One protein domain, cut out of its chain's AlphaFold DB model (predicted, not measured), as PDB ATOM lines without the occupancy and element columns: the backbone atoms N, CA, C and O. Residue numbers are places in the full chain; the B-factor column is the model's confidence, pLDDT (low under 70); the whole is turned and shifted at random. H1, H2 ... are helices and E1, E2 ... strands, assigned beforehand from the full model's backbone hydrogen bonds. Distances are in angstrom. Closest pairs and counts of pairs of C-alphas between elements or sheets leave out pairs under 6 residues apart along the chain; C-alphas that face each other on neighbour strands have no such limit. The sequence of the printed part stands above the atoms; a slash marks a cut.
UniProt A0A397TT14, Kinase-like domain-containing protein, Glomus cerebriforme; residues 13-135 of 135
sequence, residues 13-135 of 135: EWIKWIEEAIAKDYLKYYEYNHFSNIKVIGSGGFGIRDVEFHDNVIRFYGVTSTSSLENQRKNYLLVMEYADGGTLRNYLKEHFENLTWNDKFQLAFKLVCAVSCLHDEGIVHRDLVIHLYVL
ATOM      1  N   GLU A  13      61.733 -10.812  20.180       79.88
ATOM      2  CA  GLU A  13      62.327 -10.814  18.833       79.88
ATOM      3  C   GLU A  13      61.303 -10.483  17.743       79.88
ATOM      4  O   GLU A  13      61.563  -9.637  16.890       79.88
ATOM      5  N   TRP A  14      60.111 -11.085  17.790       80.50
ATOM      6  CA  TRP A  14      59.062 -10.818  16.799       80.50
ATOM      7  C   TRP A  14      58.504  -9.389  16.911       80.50
ATOM      8  O   TRP A  14      58.203  -8.772  15.893       80.50
ATOM      9  N   ILE A  15      58.428  -8.825  18.127       84.44
ATOM     10  CA  ILE A  15      58.064  -7.412  18.344       84.44
ATOM     11  C   ILE A  15      59.097  -6.508  17.680       84.44
ATOM     12  O   ILE A  15      58.729  -5.605  16.933       84.44
ATOM     13  N   LYS A  16      60.383  -6.782  17.914       88.00
ATOM     14  CA  LYS A  16      61.476  -6.024  17.310       88.00
ATOM     15  C   LYS A  16      61.424  -6.095  15.784       88.00
ATOM     16  O   LYS A  16      61.594  -5.076  15.129       88.00
ATOM     17  N   TRP A  17      61.130  -7.267  15.221       88.50
ATOM     18  CA  TRP A  17      60.966  -7.427  13.775       88.50
ATOM     19  C   TRP A  17      59.829  -6.557  13.218       88.50
ATOM     20  O   TRP A  17      60.022  -5.894  12.202       88.50
ATOM     21  N   ILE A  18      58.675  -6.499  13.896       86.88
ATOM     22  CA  ILE A  18      57.559  -5.626  13.492       86.88
ATOM     23  C   ILE A  18      57.972  -4.152  13.565       86.88
ATOM     24  O   ILE A  18      57.707  -3.395  12.636       86.88
ATOM     25  N   GLU A  19      58.635  -3.735  14.643       90.31
ATOM     26  CA  GLU A  19      59.084  -2.348  14.813       90.31
ATOM     27  C   GLU A  19      60.127  -1.944  13.769       90.31
ATOM     28  O   GLU A  19      60.036  -0.857  13.203       90.31
ATOM     29  N   GLU A  20      61.073  -2.831  13.454       91.62
ATOM     30  CA  GLU A  20      62.036  -2.625  12.373       91.62
ATOM     31  C   GLU A  20      61.352  -2.557  11.002       91.62
ATOM     32  O   GLU A  20      61.743  -1.740  10.172       91.62
ATOM     33  N   ALA A  21      60.330  -3.382  10.754       89.38
ATOM     34  CA  ALA A  21      59.568  -3.358   9.510       89.38
ATOM     35  C   ALA A  21      58.753  -2.064   9.355       89.38
ATOM     36  O   ALA A  21      58.704  -1.516   8.257       89.38
ATOM     37  N   ILE A  22      58.172  -1.541  10.441       90.81
ATOM     38  CA  ILE A  22      57.512  -0.226  10.444       90.81
ATOM     39  C   ILE A  22      58.541   0.880  10.186       90.81
ATOM     40  O   ILE A  22      58.326   1.732   9.335       90.81
ATOM     41  N   ALA A  23      59.684   0.853  10.878       93.56
ATOM     42  CA  ALA A  23      60.723   1.875  10.737       93.56
ATOM     43  C   ALA A  23      61.384   1.897   9.346       93.56
ATOM     44  O   ALA A  23      61.915   2.925   8.938       93.56
ATOM     45  N   LYS A  24      61.379   0.762   8.637       92.00
ATOM     46  CA  LYS A  24      61.886   0.623   7.263       92.00
ATOM     47  C   LYS A  24      60.801   0.805   6.194       92.00
ATOM     48  O   LYS A  24      61.075   0.524   5.031       92.00
ATOM     49  N   ASP A  25      59.593   1.218   6.580       87.06
ATOM     50  CA  ASP A  25      58.425   1.363   5.700       87.06
ATOM     51  C   ASP A  25      58.021   0.074   4.953       87.06
ATOM     52  O   ASP A  25      57.307   0.113   3.953       87.06
ATOM     53  N   TYR A  26      58.417  -1.099   5.459       85.56
ATOM     54  CA  TYR A  26      57.937  -2.393   4.959       85.56
ATOM     55  C   TYR A  26      56.523  -2.718   5.452       85.56
ATOM     56  O   TYR A  26      55.814  -3.507   4.834       85.56
ATOM     57  N   LEU A  27      56.110  -2.135   6.583       86.94
ATOM     58  CA  LEU A  27      54.760  -2.252   7.124       86.94
ATOM     59  C   LEU A  27      54.206  -0.869   7.435       86.94
ATOM     60  O   LEU A  27      54.720  -0.157   8.295       86.94
ATOM     61  N   LYS A  28      53.088  -0.519   6.798       90.62
ATOM     62  CA  LYS A  28      52.370   0.709   7.129       90.62
ATOM     63  C   LYS A  28      51.766   0.610   8.532       90.62
ATOM     64  O   LYS A  28      51.076  -0.360   8.847       90.62
ATOM     65  N   TYR A  29      52.008   1.622   9.361       91.94
ATOM     66  CA  TYR A  29      51.449   1.719  10.709       91.94
ATOM     67  C   TYR A  29      50.268   2.691  10.759       91.94
ATOM     68  O   TYR A  29      50.312   3.770  10.169       91.94
ATOM     69  N   TYR A  30      49.232   2.321  11.510       91.94
ATOM     70  CA  TYR A  30      48.081   3.173  11.797       91.94
ATOM     71  C   TYR A  30      47.880   3.317  13.303       91.94
ATOM     72  O   TYR A  30      47.915   2.329  14.045       91.94
ATOM     73  N   GLU A  31      47.600   4.535  13.764       90.31
ATOM     74  CA  GLU A  31      47.231   4.764  15.159       90.31
ATOM     75  C   GLU A  31      45.885   4.112  15.480       90.31
ATOM     76  O   GLU A  31      44.885   4.347  14.803       90.31
ATOM     77  N   TYR A  32      45.857   3.305  16.542       87.44
ATOM     78  CA  TYR A  32      44.674   2.534  16.934       87.44
ATOM     79  C   TYR A  32      43.441   3.419  17.169       87.44
ATOM     80  O   TYR A  32      42.324   3.048  16.820       87.44
ATOM     81  N   ASN A  33      43.653   4.625  17.699       87.44
ATOM     82  CA  ASN A  33      42.587   5.570  18.031       87.44
ATOM     83  C   ASN A  33      41.871   6.155  16.801       87.44
ATOM     84  O   ASN A  33      40.822   6.773  16.956       87.44
ATOM     85  N   HIS A  34      42.409   5.972  15.591       88.75
ATOM     86  CA  HIS A  34      41.755   6.407  14.354       88.75
ATOM     87  C   HIS A  34      40.681   5.431  13.861       88.75
ATOM     88  O   HIS A  34      39.931   5.763  12.944       88.75
ATOM     89  N   PHE A  35      40.589   4.238  14.448       87.12
ATOM     90  CA  PHE A  35      39.597   3.246  14.061       87.12
ATOM     91  C   PHE A  35      38.380   3.288  14.990       87.12
ATOM     92  O   PHE A  35      38.497   3.286  16.214       87.12
ATOM     93  N   SER A  36      37.191   3.242  14.395       86.56
ATOM     94  CA  SER A  36      35.917   3.025  15.087       86.56
ATOM     95  C   SER A  36      35.323   1.676  14.683       86.56
ATOM     96  O   SER A  36      35.521   1.244  13.550       86.56
ATOM     97  N   ASN A  37      34.546   1.040  15.567       83.62
ATOM     98  CA  ASN A  37      33.842  -0.225  15.292       83.62
ATOM     99  C   ASN A  37      34.767  -1.400  14.912       83.62
ATOM    100  O   ASN A  37      34.445  -2.204  14.039       83.62
ATOM    101  N   ILE A  38      35.922  -1.511  15.574       81.62
ATOM    102  CA  ILE A  38      36.887  -2.591  15.329       81.62
ATOM    103  C   ILE A  38      36.261  -3.941  15.694       81.62
ATOM    104  O   ILE A  38      35.803  -4.145  16.820       81.62
ATOM    105  N   LYS A  39      36.307  -4.889  14.756       80.75
ATOM    106  CA  LYS A  39      35.886  -6.273  14.967       80.75
ATOM    107  C   LYS A  39      37.084  -7.201  14.817       80.75
ATOM    108  O   LYS A  39      37.592  -7.398  13.718       80.75
ATOM    109  N   VAL A  40      37.528  -7.783  15.928       77.94
ATOM    110  CA  VAL A  40      38.573  -8.813  15.907       77.94
ATOM    111  C   VAL A  40      37.960 -10.112  15.385       77.94
ATOM    112  O   VAL A  40      37.025 -10.642  15.981       77.94
ATOM    113  N   ILE A  41      38.472 -10.604  14.257       72.00
ATOM    114  CA  ILE A  41      37.950 -11.792  13.556       72.00
ATOM    115  C   ILE A  41      38.729 -13.079  13.861       72.00
ATOM    116  O   ILE A  41      38.264 -14.165  13.528       72.00
ATOM    117  N   GLY A  42      39.889 -12.977  14.516       72.38
ATOM    118  CA  GLY A  42      40.712 -14.122  14.900       72.38
ATOM    119  C   GLY A  42      42.054 -13.715  15.508       72.38
ATOM    120  O   GLY A  42      42.399 -12.535  15.555       72.38
ATOM    121  N   SER A  43      42.811 -14.707  15.975       73.12
ATOM    122  CA  SER A  43      44.191 -14.570  16.451       73.12
ATOM    123  C   SER A  43      45.009 -15.790  16.013       73.12
ATOM    124  O   SER A  43      44.469 -16.889  15.892       73.12
ATOM    125  N   GLY A  44      46.301 -15.608  15.733       69.62
ATOM    126  CA  GLY A  44      47.155 -16.682  15.227       69.62
ATOM    127  C   GLY A  44      48.433 -16.176  14.561       69.62
ATOM    128  O   GLY A  44      48.722 -14.979  14.572       69.62
ATOM    129  N   GLY A  45      49.207 -17.106  14.001       60.94
ATOM    130  CA  GLY A  45      50.361 -16.786  13.164       60.94
ATOM    131  C   GLY A  45      49.915 -16.523  11.729       60.94
ATOM    132  O   GLY A  45      49.359 -17.413  11.092       60.94
ATOM    133  N   PHE A  46      50.174 -15.318  11.227       64.56
ATOM    134  CA  PHE A  46      49.842 -14.914   9.863       64.56
ATOM    135  C   PHE A  46      51.128 -14.683   9.066       64.56
ATOM    136  O   PHE A  46      52.043 -14.011   9.541       64.56
ATOM    137  N   GLY A  47      51.206 -15.248   7.861       60.34
ATOM    138  CA  GLY A  47      52.248 -14.908   6.895       60.34
ATOM    139  C   GLY A  47      51.817 -13.685   6.093       60.34
ATOM    140  O   GLY A  47      50.713 -13.678   5.558       60.34
ATOM    141  N   ILE A  48      52.672 -12.665   6.011       57.88
ATOM    142  CA  ILE A  48      52.410 -11.446   5.236       57.88
ATOM    143  C   ILE A  48      53.468 -11.357   4.136       57.88
ATOM    144  O   ILE A  48      54.669 -11.391   4.414       57.88
ATOM    145  N   ARG A  49      53.017 -11.272   2.887       59.16
ATOM    146  CA  ARG A  49      53.824 -10.993   1.696       59.16
ATOM    147  C   ARG A  49      53.092  -9.916   0.907       59.16
ATOM    148  O   ARG A  49      51.864  -9.918   0.889       59.16
ATOM    149  N   ASP A  50      53.851  -9.016   0.300       55.00
ATOM    150  CA  ASP A  50      53.313  -8.067  -0.668       55.00
ATOM    151  C   ASP A  50      52.941  -8.881  -1.913       55.00
ATOM    152  O   ASP A  50      53.819  -9.462  -2.547       55.00
ATOM    153  N   VAL A  51      51.645  -9.047  -2.165       57.22
ATOM    154  CA  VAL A  51      51.111  -9.802  -3.306       57.22
ATOM    155  C   VAL A  51      50.334  -8.804  -4.147       57.22
ATOM    156  O   VAL A  51      49.440  -8.134  -3.623       57.22
ATOM    157  N   GLU A  52      50.671  -8.681  -5.432       52.09
ATOM    158  CA  GLU A  52      49.910  -7.824  -6.340       52.09
ATOM    159  C   GLU A  52      48.453  -8.310  -6.428       52.09
ATOM    160  O   GLU A  52      48.152  -9.493  -6.586       52.09
ATOM    161  N   PHE A  53      47.534  -7.370  -6.219       57.41
ATOM    162  CA  PHE A  53      46.165  -7.640  -5.797       57.41
ATOM    163  C   PHE A  53      45.302  -8.314  -6.869       57.41
ATOM    164  O   PHE A  53      45.200  -7.840  -7.999       57.41
ATOM    165  N   HIS A  54      44.549  -9.334  -6.454       62.09
ATOM    166  CA  HIS A  54      43.384  -9.835  -7.179       62.09
ATOM    167  C   HIS A  54      42.118  -9.499  -6.378       62.09
ATOM    168  O   HIS A  54      42.112  -9.663  -5.161       62.09
ATOM    169  N   ASP A  55      41.016  -9.129  -7.041       66.44
ATOM    170  CA  ASP A  55      39.719  -8.768  -6.417       66.44
ATOM    171  C   ASP A  55      39.105  -9.848  -5.496       66.44
ATOM    172  O   ASP A  55      38.075  -9.627  -4.871       66.44
ATOM    173  N   ASN A  56      39.716 -11.033  -5.417       67.50
ATOM    174  CA  ASN A  56      39.253 -12.163  -4.612       67.50
ATOM    175  C   ASN A  56      40.187 -12.466  -3.422       67.50
ATOM    176  O   ASN A  56      40.053 -13.520  -2.800       67.50
ATOM    177  N   VAL A  57      41.152 -11.586  -3.128       70.06
ATOM    178  CA  VAL A  57      42.083 -11.704  -1.999       70.06
ATOM    179  C   VAL A  57      41.867 -10.521  -1.059       70.06
ATOM    180  O   VAL A  57      41.974  -9.371  -1.480       70.06
ATOM    181  N   ILE A  58      41.574 -10.811   0.215       75.69
ATOM    182  CA  ILE A  58      41.395  -9.790   1.255       75.69
ATOM    183  C   ILE A  58      42.644  -8.923   1.329       75.69
ATOM    184  O   ILE A  58      43.746  -9.420   1.580       75.69
ATOM    185  N   ARG A  59      42.464  -7.616   1.140       77.50
ATOM    186  CA  ARG A  59      43.589  -6.686   1.148       77.50
ATOM    187  C   ARG A  59      44.165  -6.543   2.547       77.50
ATOM    188  O   ARG A  59      43.447  -6.304   3.519       77.50
ATOM    189  N   PHE A  60      45.484  -6.633   2.633       83.00
ATOM    190  CA  PHE A  60      46.246  -6.237   3.807       83.00
ATOM    191  C   PHE A  60      46.663  -4.773   3.665       83.00
ATOM    192  O   PHE A  60      47.241  -4.383   2.654       83.00
ATOM    193  N   TYR A  61      46.374  -3.954   4.676       85.38
ATOM    194  CA  TYR A  61      46.675  -2.521   4.650       85.38
ATOM    195  C   TYR A  61      47.849  -2.121   5.540       85.38
ATOM    196  O   TYR A  61      48.398  -1.035   5.340       85.38
ATOM    197  N   GLY A  62      48.197  -2.934   6.541       88.75
ATOM    198  CA  GLY A  62      49.248  -2.630   7.509       88.75
ATOM    199  C   GLY A  62      48.938  -3.148   8.911       88.75
ATOM    200  O   GLY A  62      48.144  -4.066   9.097       88.75
ATOM    201  N   VAL A  63      49.563  -2.546   9.917       91.75
ATOM    202  CA  VAL A  63      49.418  -2.945  11.322       91.75
ATOM    203  C   VAL A  63      48.998  -1.774  12.205       91.75
ATOM    204  O   VAL A  63      49.256  -0.609  11.906       91.75
ATOM    205  N   THR A  64      48.366  -2.088  13.328       92.06
ATOM    206  CA  THR A  64      48.127  -1.142  14.422       92.06
ATOM    207  C   THR A  64      48.561  -1.766  15.743       92.06
ATOM    208  O   THR A  64      48.755  -2.981  15.824       92.06
ATOM    209  N   SER A  65      48.756  -0.951  16.779       90.00
ATOM    210  CA  SER A  65      49.127  -1.454  18.098       90.00
ATOM    211  C   SER A  65      48.275  -0.852  19.202       90.00
ATOM    212  O   SER A  65      47.958   0.334  19.181       90.00
ATOM    213  N   THR A  66      47.926  -1.686  20.176       85.06
ATOM    214  CA  THR A  66      47.253  -1.271  21.405       85.06
ATOM    215  C   THR A  66      48.105  -1.658  22.604       85.06
ATOM    216  O   THR A  66      48.699  -2.741  22.654       85.06
ATOM    217  N   SER A  67      48.197  -0.753  23.569       76.12
ATOM    218  CA  SER A  67      48.858  -0.984  24.846       76.12
ATOM    219  C   SER A  67      47.794  -1.232  25.905       76.12
ATOM    220  O   SER A  67      47.000  -0.334  26.192       76.12
ATOM    221  N   SER A  68      47.780  -2.416  26.524       64.44
ATOM    222  CA  SER A  68      46.987  -2.579  27.742       64.44
ATOM    223  C   SER A  68      47.700  -1.874  28.898       64.44
ATOM    224  O   SER A  68      48.876  -2.130  29.175       64.44
ATOM    225  N   LEU A  69      46.985  -0.972  29.574       54.09
ATOM    226  CA  LEU A  69      47.495  -0.224  30.732       54.09
ATOM    227  C   LEU A  69      47.929  -1.151  31.879       54.09
ATOM    228  O   LEU A  69      48.770  -0.779  32.689       54.09
ATOM    229  N   GLU A  70      47.391  -2.371  31.922       56.75
ATOM    230  CA  GLU A  70      47.583  -3.309  33.028       56.75
ATOM    231  C   GLU A  70      48.888  -4.114  32.954       56.75
ATOM    232  O   GLU A  70      49.337  -4.600  33.984       56.75
ATOM    233  N   ASN A  71      49.521  -4.263  31.779       55.66
ATOM    234  CA  ASN A  71      50.667  -5.179  31.627       55.66
ATOM    235  C   ASN A  71      51.836  -4.655  30.771       55.66
ATOM    236  O   ASN A  71      52.753  -5.425  30.489       55.66
ATOM    237  N   GLN A  72      51.816  -3.393  30.316       63.22
ATOM    238  CA  GLN A  72      52.824  -2.808  29.401       63.22
ATOM    239  C   GLN A  72      53.109  -3.643  28.130       63.22
ATOM    240  O   GLN A  72      54.097  -3.418  27.431       63.22
ATOM    241  N   ARG A  73      52.249  -4.613  27.794       70.31
ATOM    242  CA  ARG A  73      52.417  -5.454  26.609       70.31
ATOM    243  C   ARG A  73      51.804  -4.754  25.410       70.31
ATOM    244  O   ARG A  73      50.609  -4.461  25.388       70.31
ATOM    245  N   LYS A  74      52.650  -4.498  24.415       77.06
ATOM    246  CA  LYS A  74      52.244  -3.993  23.108       77.06
ATOM    247  C   LYS A  74      51.650  -5.150  22.313       77.06
ATOM    248  O   LYS A  74      52.345  -6.120  22.016       77.06
ATOM    249  N   ASN A  75      50.364  -5.054  22.003       84.00
ATOM    250  CA  ASN A  75      49.677  -6.015  21.152       84.00
ATOM    251  C   ASN A  75      49.566  -5.425  19.752       84.00
ATOM    252  O   ASN A  75      49.054  -4.316  19.597       84.00
ATOM    253  N   TYR A  76      50.026  -6.166  18.749       87.25
ATOM    254  CA  TYR A  76      49.874  -5.790  17.348       87.25
ATOM    255  C   TYR A  76      48.662  -6.481  16.733       87.25
ATOM    256  O   TYR A  76      48.393  -7.649  17.007       87.25
ATOM    257  N   LEU A  77      47.944  -5.742  15.892       88.06
ATOM    258  CA  LEU A  77      46.792  -6.205  15.129       88.06
ATOM    259  C   LEU A  77      47.048  -5.949  13.641       88.06
ATOM    260  O   LEU A  77      47.675  -4.949  13.284       88.06
ATOM    261  N   LEU A  78      46.535  -6.831  12.783       88.38
ATOM    262  CA  LEU A  78      46.547  -6.630  11.335       88.38
ATOM    263  C   LEU A  78      45.357  -5.764  10.926       88.38
ATOM    264  O   LEU A  78      44.229  -6.000  11.359       88.38
ATOM    265  N   VAL A  79      45.614  -4.773  10.080       88.19
ATOM    266  CA  VAL A  79      44.592  -3.948   9.437       88.19
ATOM    267  C   VAL A  79      44.348  -4.537   8.056       88.19
ATOM    268  O   VAL A  79      45.245  -4.563   7.214       88.19
ATOM    269  N   MET A  80      43.138  -5.036   7.841       85.44
ATOM    270  CA  MET A  80      42.740  -5.753   6.633       85.44
ATOM    271  C   MET A  80      41.395  -5.233   6.127       85.44
ATOM    272  O   MET A  80      40.637  -4.616   6.878       85.44
ATOM    273  N   GLU A  81      41.097  -5.491   4.859       82.38
ATOM    274  CA  GLU A  81      39.774  -5.283   4.282       82.38
ATOM    275  C   GLU A  81      38.715  -6.076   5.046       82.38
ATOM    276  O   GLU A  81      38.879  -7.260   5.351       82.38
ATOM    277  N   TYR A  82      37.632  -5.384   5.395       79.75
ATOM    278  CA  TYR A  82      36.495  -5.997   6.057       79.75
ATOM    279  C   TYR A  82      35.558  -6.571   5.002       79.75
ATOM    280  O   TYR A  82      35.078  -5.836   4.146       79.75
ATOM    281  N   ALA A  83      35.280  -7.865   5.104       76.75
ATOM    282  CA  ALA A  83      34.303  -8.539   4.271       76.75
ATOM    283  C   ALA A  83      33.148  -9.031   5.151       76.75
ATOM    284  O   ALA A  83      33.318  -9.841   6.070       76.75
ATOM    285  N   ASP A  84      31.973  -8.458   4.917       78.50
ATOM    286  CA  ASP A  84      30.799  -8.558   5.778       78.50
ATOM    287  C   ASP A  84      29.849  -9.699   5.395       78.50
ATOM    288  O   ASP A  84      29.051 -10.112   6.237       78.50
ATOM    289  N   GLY A  85      30.004 -10.294   4.208       74.81
ATOM    290  CA  GLY A  85      29.228 -11.453   3.749       74.81
ATOM    291  C   GLY A  85      29.541 -12.773   4.469       74.81
ATOM    292  O   GLY A  85      28.989 -13.821   4.131       74.81
ATOM    293  N   GLY A  86      30.400 -12.749   5.493       76.75
ATOM    294  CA  GLY A  86      30.755 -13.926   6.284       76.75
ATOM    295  C   GLY A  86      31.617 -14.922   5.506       76.75
ATOM    296  O   GLY A  86      32.143 -14.616   4.444       76.75
ATOM    297  N   THR A  87      31.815 -16.124   6.053       77.94
ATOM    298  CA  THR A  87      32.667 -17.135   5.399       77.94
ATOM    299  C   THR A  87      31.944 -17.802   4.232       77.94
ATOM    300  O   THR A  87      30.753 -18.107   4.329       77.94
ATOM    301  N   LEU A  88      32.682 -18.148   3.171       78.56
ATOM    302  CA  LEU A  88      32.168 -18.928   2.044       78.56
ATOM    303  C   LEU A  88      31.501 -20.229   2.509       78.56
ATOM    304  O   LEU A  88      30.485 -20.642   1.961       78.56
ATOM    305  N   ARG A  89      32.032 -20.862   3.562       81.50
ATOM    306  CA  ARG A  89      31.428 -22.056   4.162       81.50
ATOM    307  C   ARG A  89      30.007 -21.795   4.665       81.50
ATOM    308  O   ARG A  89      29.128 -22.616   4.412       81.50
ATOM    309  N   ASN A  90      29.788 -20.695   5.384       83.50
ATOM    310  CA  ASN A  90      28.462 -20.344   5.892       83.50
ATOM    311  C   ASN A  90      27.524 -19.974   4.744       83.50
ATOM    312  O   ASN A  90      26.419 -20.504   4.680       83.50
ATOM    313  N   TYR A  91      28.005 -19.166   3.797       84.44
ATOM    314  CA  TYR A  91      27.242 -18.798   2.609       84.44
ATOM    315  C   TYR A  91      26.775 -20.032   1.825       84.44
ATOM    316  O   TYR A  91      25.594 -20.182   1.521       84.44
ATOM    317  N   LEU A  92      27.684 -20.973   1.553       86.69
ATOM    318  CA  LEU A  92      27.333 -22.217   0.874       86.69
ATOM    319  C   LEU A  92      26.351 -23.040   1.709       86.69
ATOM    320  O   LEU A  92      25.391 -23.558   1.156       86.69
ATOM    321  N   LYS A  93      26.524 -23.131   3.032       88.31
ATOM    322  CA  LYS A  93      25.598 -23.876   3.896       88.31
ATOM    323  C   LYS A  93      24.156 -23.354   3.811       88.31
ATOM    324  O   LYS A  93      23.234 -24.158   3.888       88.31
ATOM    325  N   GLU A  94      23.969 -22.045   3.660       88.88
ATOM    326  CA  GLU A  94      22.646 -21.405   3.641       88.88
ATOM    327  C   GLU A  94      22.039 -21.293   2.234       88.88
ATOM    328  O   GLU A  94      20.818 -21.309   2.090       88.88
ATOM    329  N   HIS A  95      22.866 -21.217   1.185       88.44
ATOM    330  CA  HIS A  95      22.406 -20.878  -0.165       88.44
ATOM    331  C   HIS A  95      22.678 -21.948  -1.233       88.44
ATOM    332  O   HIS A  95      22.303 -21.742  -2.386       88.44
ATOM    333  N   PHE A  96      23.283 -23.098  -0.898       89.25
ATOM    334  CA  PHE A  96      23.722 -24.092  -1.896       89.25
ATOM    335  C   PHE A  96      22.634 -24.544  -2.883       89.25
ATOM    336  O   PHE A  96      22.926 -24.754  -4.066       89.25
ATOM    337  N   GLU A  97      21.402 -24.716  -2.397       92.62
ATOM    338  CA  GLU A  97      20.259 -25.154  -3.210       92.62
ATOM    339  C   GLU A  97      19.752 -24.059  -4.159       92.62
ATOM    340  O   GLU A  97      19.242 -24.370  -5.231       92.62
ATOM    341  N   ASN A  98      19.961 -22.788  -3.805       93.44
ATOM    342  CA  ASN A  98      19.533 -21.633  -4.596       93.44
ATOM    343  C   ASN A  98      20.582 -21.197  -5.630       93.44
ATOM    344  O   ASN A  98      20.270 -20.427  -6.536       93.44
ATOM    345  N   LEU A  99      21.825 -21.674  -5.504       92.69
ATOM    346  CA  LEU A  99      22.901 -21.363  -6.442       92.69
ATOM    347  C   LEU A  99      22.734 -22.136  -7.749       92.69
ATOM    348  O   LEU A  99      22.676 -23.374  -7.764       92.69
ATOM    349  N   THR A 100      22.771 -21.412  -8.866       95.50
ATOM    350  CA  THR A 100      22.839 -22.030 -10.190       95.50
ATOM    351  C   THR A 100      24.213 -22.665 -10.418       95.50
ATOM    352  O   THR A 100      25.197 -22.373  -9.733       95.50
ATOM    353  N   TRP A 101      24.316 -23.537 -11.421       93.94
ATOM    354  CA  TRP A 101      25.615 -24.073 -11.842       93.94
ATOM    355  C   TRP A 101      26.594 -22.981 -12.275       93.94
ATOM    356  O   TRP A 101      27.789 -23.107 -12.015       93.94
ATOM    357  N   ASN A 102      26.090 -21.906 -12.885       92.88
ATOM    358  CA  ASN A 102      26.918 -20.769 -13.256       92.88
ATOM    359  C   ASN A 102      27.488 -20.067 -12.015       92.88
ATOM    360  O   ASN A 102      28.681 -19.793 -11.980       92.88
ATOM    361  N   ASP A 103      26.688 -19.859 -10.966       89.12
ATOM    362  CA  ASP A 103      27.170 -19.236  -9.722       89.12
ATOM    363  C   ASP A 103      28.241 -20.098  -9.045       89.12
ATOM    364  O   ASP A 103      29.286 -19.603  -8.625       89.12
ATOM    365  N   LYS A 104      28.020 -21.418  -9.006       88.81
ATOM    366  CA  LYS A 104      28.988 -22.391  -8.471       88.81
ATOM    367  C   LYS A 104      30.299 -22.362  -9.254       88.81
ATOM    368  O   LYS A 104      31.371 -22.373  -8.652       88.81
ATOM    369  N   PHE A 105      30.213 -22.291 -10.582       88.81
ATOM    370  CA  PHE A 105      31.377 -22.165 -11.451       88.81
ATOM    371  C   PHE A 105      32.129 -20.854 -11.203       88.81
ATOM    372  O   PHE A 105      33.345 -20.882 -11.051       88.81
ATOM    373  N   GLN A 106      31.427 -19.723 -11.092       86.38
ATOM    374  CA  GLN A 106      32.051 -18.425 -10.819       86.38
ATOM    375  C   GLN A 106      32.747 -18.399  -9.454       86.38
ATOM    376  O   GLN A 106      33.873 -17.917  -9.354       86.38
ATOM    377  N   LEU A 107      32.131 -18.970  -8.413       85.12
ATOM    378  CA  LEU A 107      32.765 -19.113  -7.100       85.12
ATOM    379  C   LEU A 107      34.040 -19.963  -7.183       85.12
ATOM    380  O   LEU A 107      35.088 -19.545  -6.697       85.12
ATOM    381  N   ALA A 108      33.981 -21.125  -7.841       86.50
ATOM    382  CA  ALA A 108      35.149 -21.984  -8.034       86.50
ATOM    383  C   ALA A 108      36.256 -21.293  -8.847       86.50
ATOM    384  O   ALA A 108      37.429 -21.394  -8.499       86.50
ATOM    385  N   PHE A 109      35.889 -20.555  -9.895       84.44
ATOM    386  CA  PHE A 109      36.829 -19.805 -10.720       84.44
ATOM    387  C   PHE A 109      37.555 -18.733  -9.901       84.44
ATOM    388  O   PHE A 109      38.784 -18.697  -9.895       84.44
ATOM    389  N   LYS A 110      36.816 -17.932  -9.121       80.62
ATOM    390  CA  LYS A 110      37.388 -16.922  -8.217       80.62
ATOM    391  C   LYS A 110      38.376 -17.527  -7.214       80.62
ATOM    392  O   LYS A 110      39.439 -16.949  -6.988       80.62
ATOM    393  N   LEU A 111      38.056 -18.701  -6.662       81.62
ATOM    394  CA  LEU A 111      38.939 -19.439  -5.753       81.62
ATOM    395  C   LEU A 111      40.235 -19.876  -6.430       81.62
ATOM    396  O   LEU A 111      41.316 -19.671  -5.883       81.62
ATOM    397  N   VAL A 112      40.132 -20.468  -7.619       84.31
ATOM    398  CA  VAL A 112      41.303 -20.917  -8.381       84.31
ATOM    399  C   VAL A 112      42.182 -19.728  -8.764       84.31
ATOM    400  O   VAL A 112      43.396 -19.826  -8.627       84.31
ATOM    401  N   CYS A 113      41.598 -18.592  -9.157       79.62
ATOM    402  CA  CYS A 113      42.349 -17.365  -9.434       79.62
ATOM    403  C   CYS A 113      43.111 -16.858  -8.201       79.62
ATOM    404  O   CYS A 113      44.298 -16.562  -8.307       79.62
ATOM    405  N   ALA A 114      42.467 -16.812  -7.029       76.19
ATOM    406  CA  ALA A 114      43.122 -16.404  -5.785       76.19
ATOM    407  C   ALA A 114      44.278 -17.348  -5.409       76.19
ATOM    408  O   ALA A 114      45.366 -16.898  -5.063       76.19
ATOM    409  N   VAL A 115      44.071 -18.663  -5.526       79.19
ATOM    410  CA  VAL A 115      45.109 -19.671  -5.253       79.19
ATOM    411  C   VAL A 115      46.261 -19.568  -6.253       79.19
ATOM    412  O   VAL A 115      47.415 -19.664  -5.851       79.19
ATOM    413  N   SER A 116      45.962 -19.368  -7.540       80.38
ATOM    414  CA  SER A 116      46.976 -19.204  -8.587       80.38
ATOM    415  C   SER A 116      47.845 -17.984  -8.312       80.38
ATOM    416  O   SER A 116      49.060 -18.117  -8.290       80.38
ATOM    417  N   CYS A 117      47.225 -16.845  -7.995       74.62
ATOM    418  CA  CYS A 117      47.925 -15.615  -7.625       74.62
ATOM    419  C   CYS A 117      48.894 -15.839  -6.451       74.62
ATOM    420  O   CYS A 117      50.046 -15.420  -6.498       74.62
ATOM    421  N   LEU A 118      48.474 -16.585  -5.426       73.94
ATOM    422  CA  LEU A 118      49.360 -16.938  -4.313       73.94
ATOM    423  C   LEU A 118      50.504 -17.865  -4.738       73.94
ATOM    424  O   LEU A 118      51.631 -17.706  -4.274       73.94
ATOM    425  N   HIS A 119      50.228 -18.843  -5.601       80.69
ATOM    426  CA  HIS A 119      51.247 -19.764  -6.096       80.69
ATOM    427  C   HIS A 119      52.287 -19.077  -6.985       80.69
ATOM    428  O   HIS A 119      53.459 -19.441  -6.895       80.69
ATOM    429  N   ASP A 120      51.883 -18.091  -7.788       76.62
ATOM    430  CA  ASP A 120      52.788 -17.288  -8.617       76.62
ATOM    431  C   ASP A 120      53.801 -16.520  -7.744       76.62
ATOM    432  O   ASP A 120      54.974 -16.417  -8.098       76.62
ATOM    433  N   GLU A 121      53.396 -16.131  -6.531       73.38
ATOM    434  CA  GLU A 121      54.262 -15.540  -5.497       73.38
ATOM    435  C   GLU A 121      55.020 -16.577  -4.639       73.38
ATOM    436  O   GLU A 121      55.676 -16.251  -3.642       73.38
ATOM    437  N   GLY A 122      54.923 -17.867  -4.978       71.81
ATOM    438  CA  GLY A 122      55.545 -18.961  -4.229       71.81
ATOM    439  C   GLY A 122      54.922 -19.210  -2.848       71.81
ATOM    440  O   GLY A 122      55.537 -19.855  -1.992       71.81
ATOM    441  N   ILE A 123      53.709 -18.705  -2.603       71.50
ATOM    442  CA  ILE A 123      52.995 -18.832  -1.331       71.50
ATOM    443  C   ILE A 123      52.084 -20.053  -1.378       71.50
ATOM    444  O   ILE A 123      51.113 -20.120  -2.125       71.50
ATOM    445  N   VAL A 124      52.338 -21.009  -0.488       69.94
ATOM    446  CA  VAL A 124      51.404 -22.111  -0.235       69.94
ATOM    447  C   VAL A 124      50.480 -21.689   0.906       69.94
ATOM    448  O   VAL A 124      50.926 -21.619   2.050       69.94
ATOM    449  N   HIS A 125      49.198 -21.424   0.621       66.31
ATOM    450  CA  HIS A 125      48.225 -20.929   1.615       66.31
ATOM    451  C   HIS A 125      48.035 -21.889   2.810       66.31
ATOM    452  O   HIS A 125      47.741 -21.446   3.915       66.31
ATOM    453  N   ARG A 126      48.228 -23.204   2.604       56.84
ATOM    454  CA  ARG A 126      48.198 -24.313   3.597       56.84
ATOM    455  C   ARG A 126      46.907 -24.512   4.406       56.84
ATOM    456  O   ARG A 126      46.689 -25.625   4.864       56.84
ATOM    457  N   ASP A 127      46.039 -23.511   4.516       59.69
ATOM    458  CA  ASP A 127      44.698 -23.621   5.099       59.69
ATOM    459  C   ASP A 127      43.686 -22.750   4.337       59.69
ATOM    460  O   ASP A 127      43.247 -21.693   4.787       59.69
ATOM    461  N   LEU A 128      43.368 -23.170   3.110       56.75
ATOM    462  CA  LEU A 128      42.486 -22.440   2.188       56.75
ATOM    463  C   LEU A 128      41.037 -22.308   2.706       56.75
ATOM    464  O   LEU A 128      40.229 -21.585   2.134       56.75
ATOM    465  N   VAL A 129      40.687 -23.026   3.776       48.81
ATOM    466  CA  VAL A 129      39.301 -23.230   4.217       48.81
ATOM    467  C   VAL A 129      38.766 -22.049   5.044       48.81
ATOM    468  O   VAL A 129      37.551 -21.931   5.204       48.81
ATOM    469  N   ILE A 130      39.624 -21.152   5.548       43.19
ATOM    470  CA  ILE A 130      39.234 -20.238   6.639       43.19
ATOM    471  C   ILE A 130      39.013 -18.773   6.217       43.19
ATOM    472  O   ILE A 130      38.240 -18.081   6.880       43.19
ATOM    473  N   HIS A 131      39.588 -18.283   5.114       48.47
ATOM    474  CA  HIS A 131      39.658 -16.825   4.882       48.47
ATOM    475  C   HIS A 131      38.988 -16.283   3.619       48.47
ATOM    476  O   HIS A 131      39.104 -15.095   3.328       48.47
ATOM    477  N   LEU A 132      38.217 -17.103   2.909       51.00
ATOM    478  CA  LEU A 132      37.382 -16.600   1.824       51.00
ATOM    479  C   LEU A 132      36.079 -16.079   2.400       51.00
ATOM    480  O   LEU A 132      35.141 -16.833   2.668       51.00
ATOM    481  N   TYR A 133      36.070 -14.778   2.644       52.03
ATOM    482  CA  TYR A 133      34.844 -14.066   2.909       52.03
ATOM    483  C   TYR A 133      34.108 -13.813   1.594       52.03
ATOM    484  O   TYR A 133      34.730 -13.581   0.558       52.03
ATOM    485  N   VAL A 134      32.784 -13.895   1.634       49.16
ATOM    486  CA  VAL A 134      31.949 -13.407   0.536       49.16
ATOM    487  C   VAL A 134      31.909 -11.881   0.664       49.16
ATOM    488  O   VAL A 134      31.613 -11.378   1.748       49.16
ATOM    489  N   LEU A 135      32.295 -11.174  -0.401       45.31
ATOM    490  CA  LEU A 135      32.059  -9.735  -0.570       45.31
ATOM    491  C   LEU A 135      30.605  -9.487  -0.982       45.31
ATOM    492  O   LEU A 135      30.075 -10.328  -1.749       45.31
TER     493      LEU A 135
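AT A GLANCE: This is residues 13 to 135 of the 135 residues of the protein "Kinase-like domain-containing protein" of Glomus cerebriforme (UniProt A0A397TT14). A small sheet, E1, E2 and E3, with H1 over one face makes one end; H2 and H3 make the other, loops between. The 123 printed residues run H1 E1 E2 E3 H2 H3, three helices and three strands, mixed class, under half in named elements. The sheet, order E1 E2 E3, is mixed; the whole is loose, radius of gyration of the C-alphas 17.2 A, spanning 53 by 32 by 22 A.

IN THESE COORDINATES: Find C-alpha 13 at (62.327, -10.814, 18.833), where H1, residues 13 to 23, runs 15.1 A. Then come E1, 29 to 31, 6.8 A; E2, 60 to 67, 21.8 A; E3, 74 to 80, 19.1 A; H2, 88 to 95, 10.2 A; and H3, 101 to 120, 28.2 A, ending at (52.788, -17.288, -8.617).

HOW THE PARTS SIT: Hairpin E2 and E3 is antiparallel, N 64 to O 77 2.9 A; E1 and E2 are parallel, N 30 to O 63 3.0 A. H1 is on one face of the sheet, two layers, a helix layer and a sheet layer, at a height over the sheet of 9.3 A, and lies only just over E3, with 3 of its C-alphas falling on that strand; the C-alphas of Ile 22 and Tyr 29, the closest of H1 and E1, are 6.4 A apart. H2 and H3 are apart. In H1, H2 and H3 every O i to N i+4 pair is within hydrogen-bond range.

THE WHOLE: C-alphas 70 and 101, the farthest apart, are 54.1 A apart. The printed part has no cut; link E1 to E2 is long. Residues 97 to 103 stand free; pLDDT is under 70 at 44 to 56, 68 to 72 and 124 to 135.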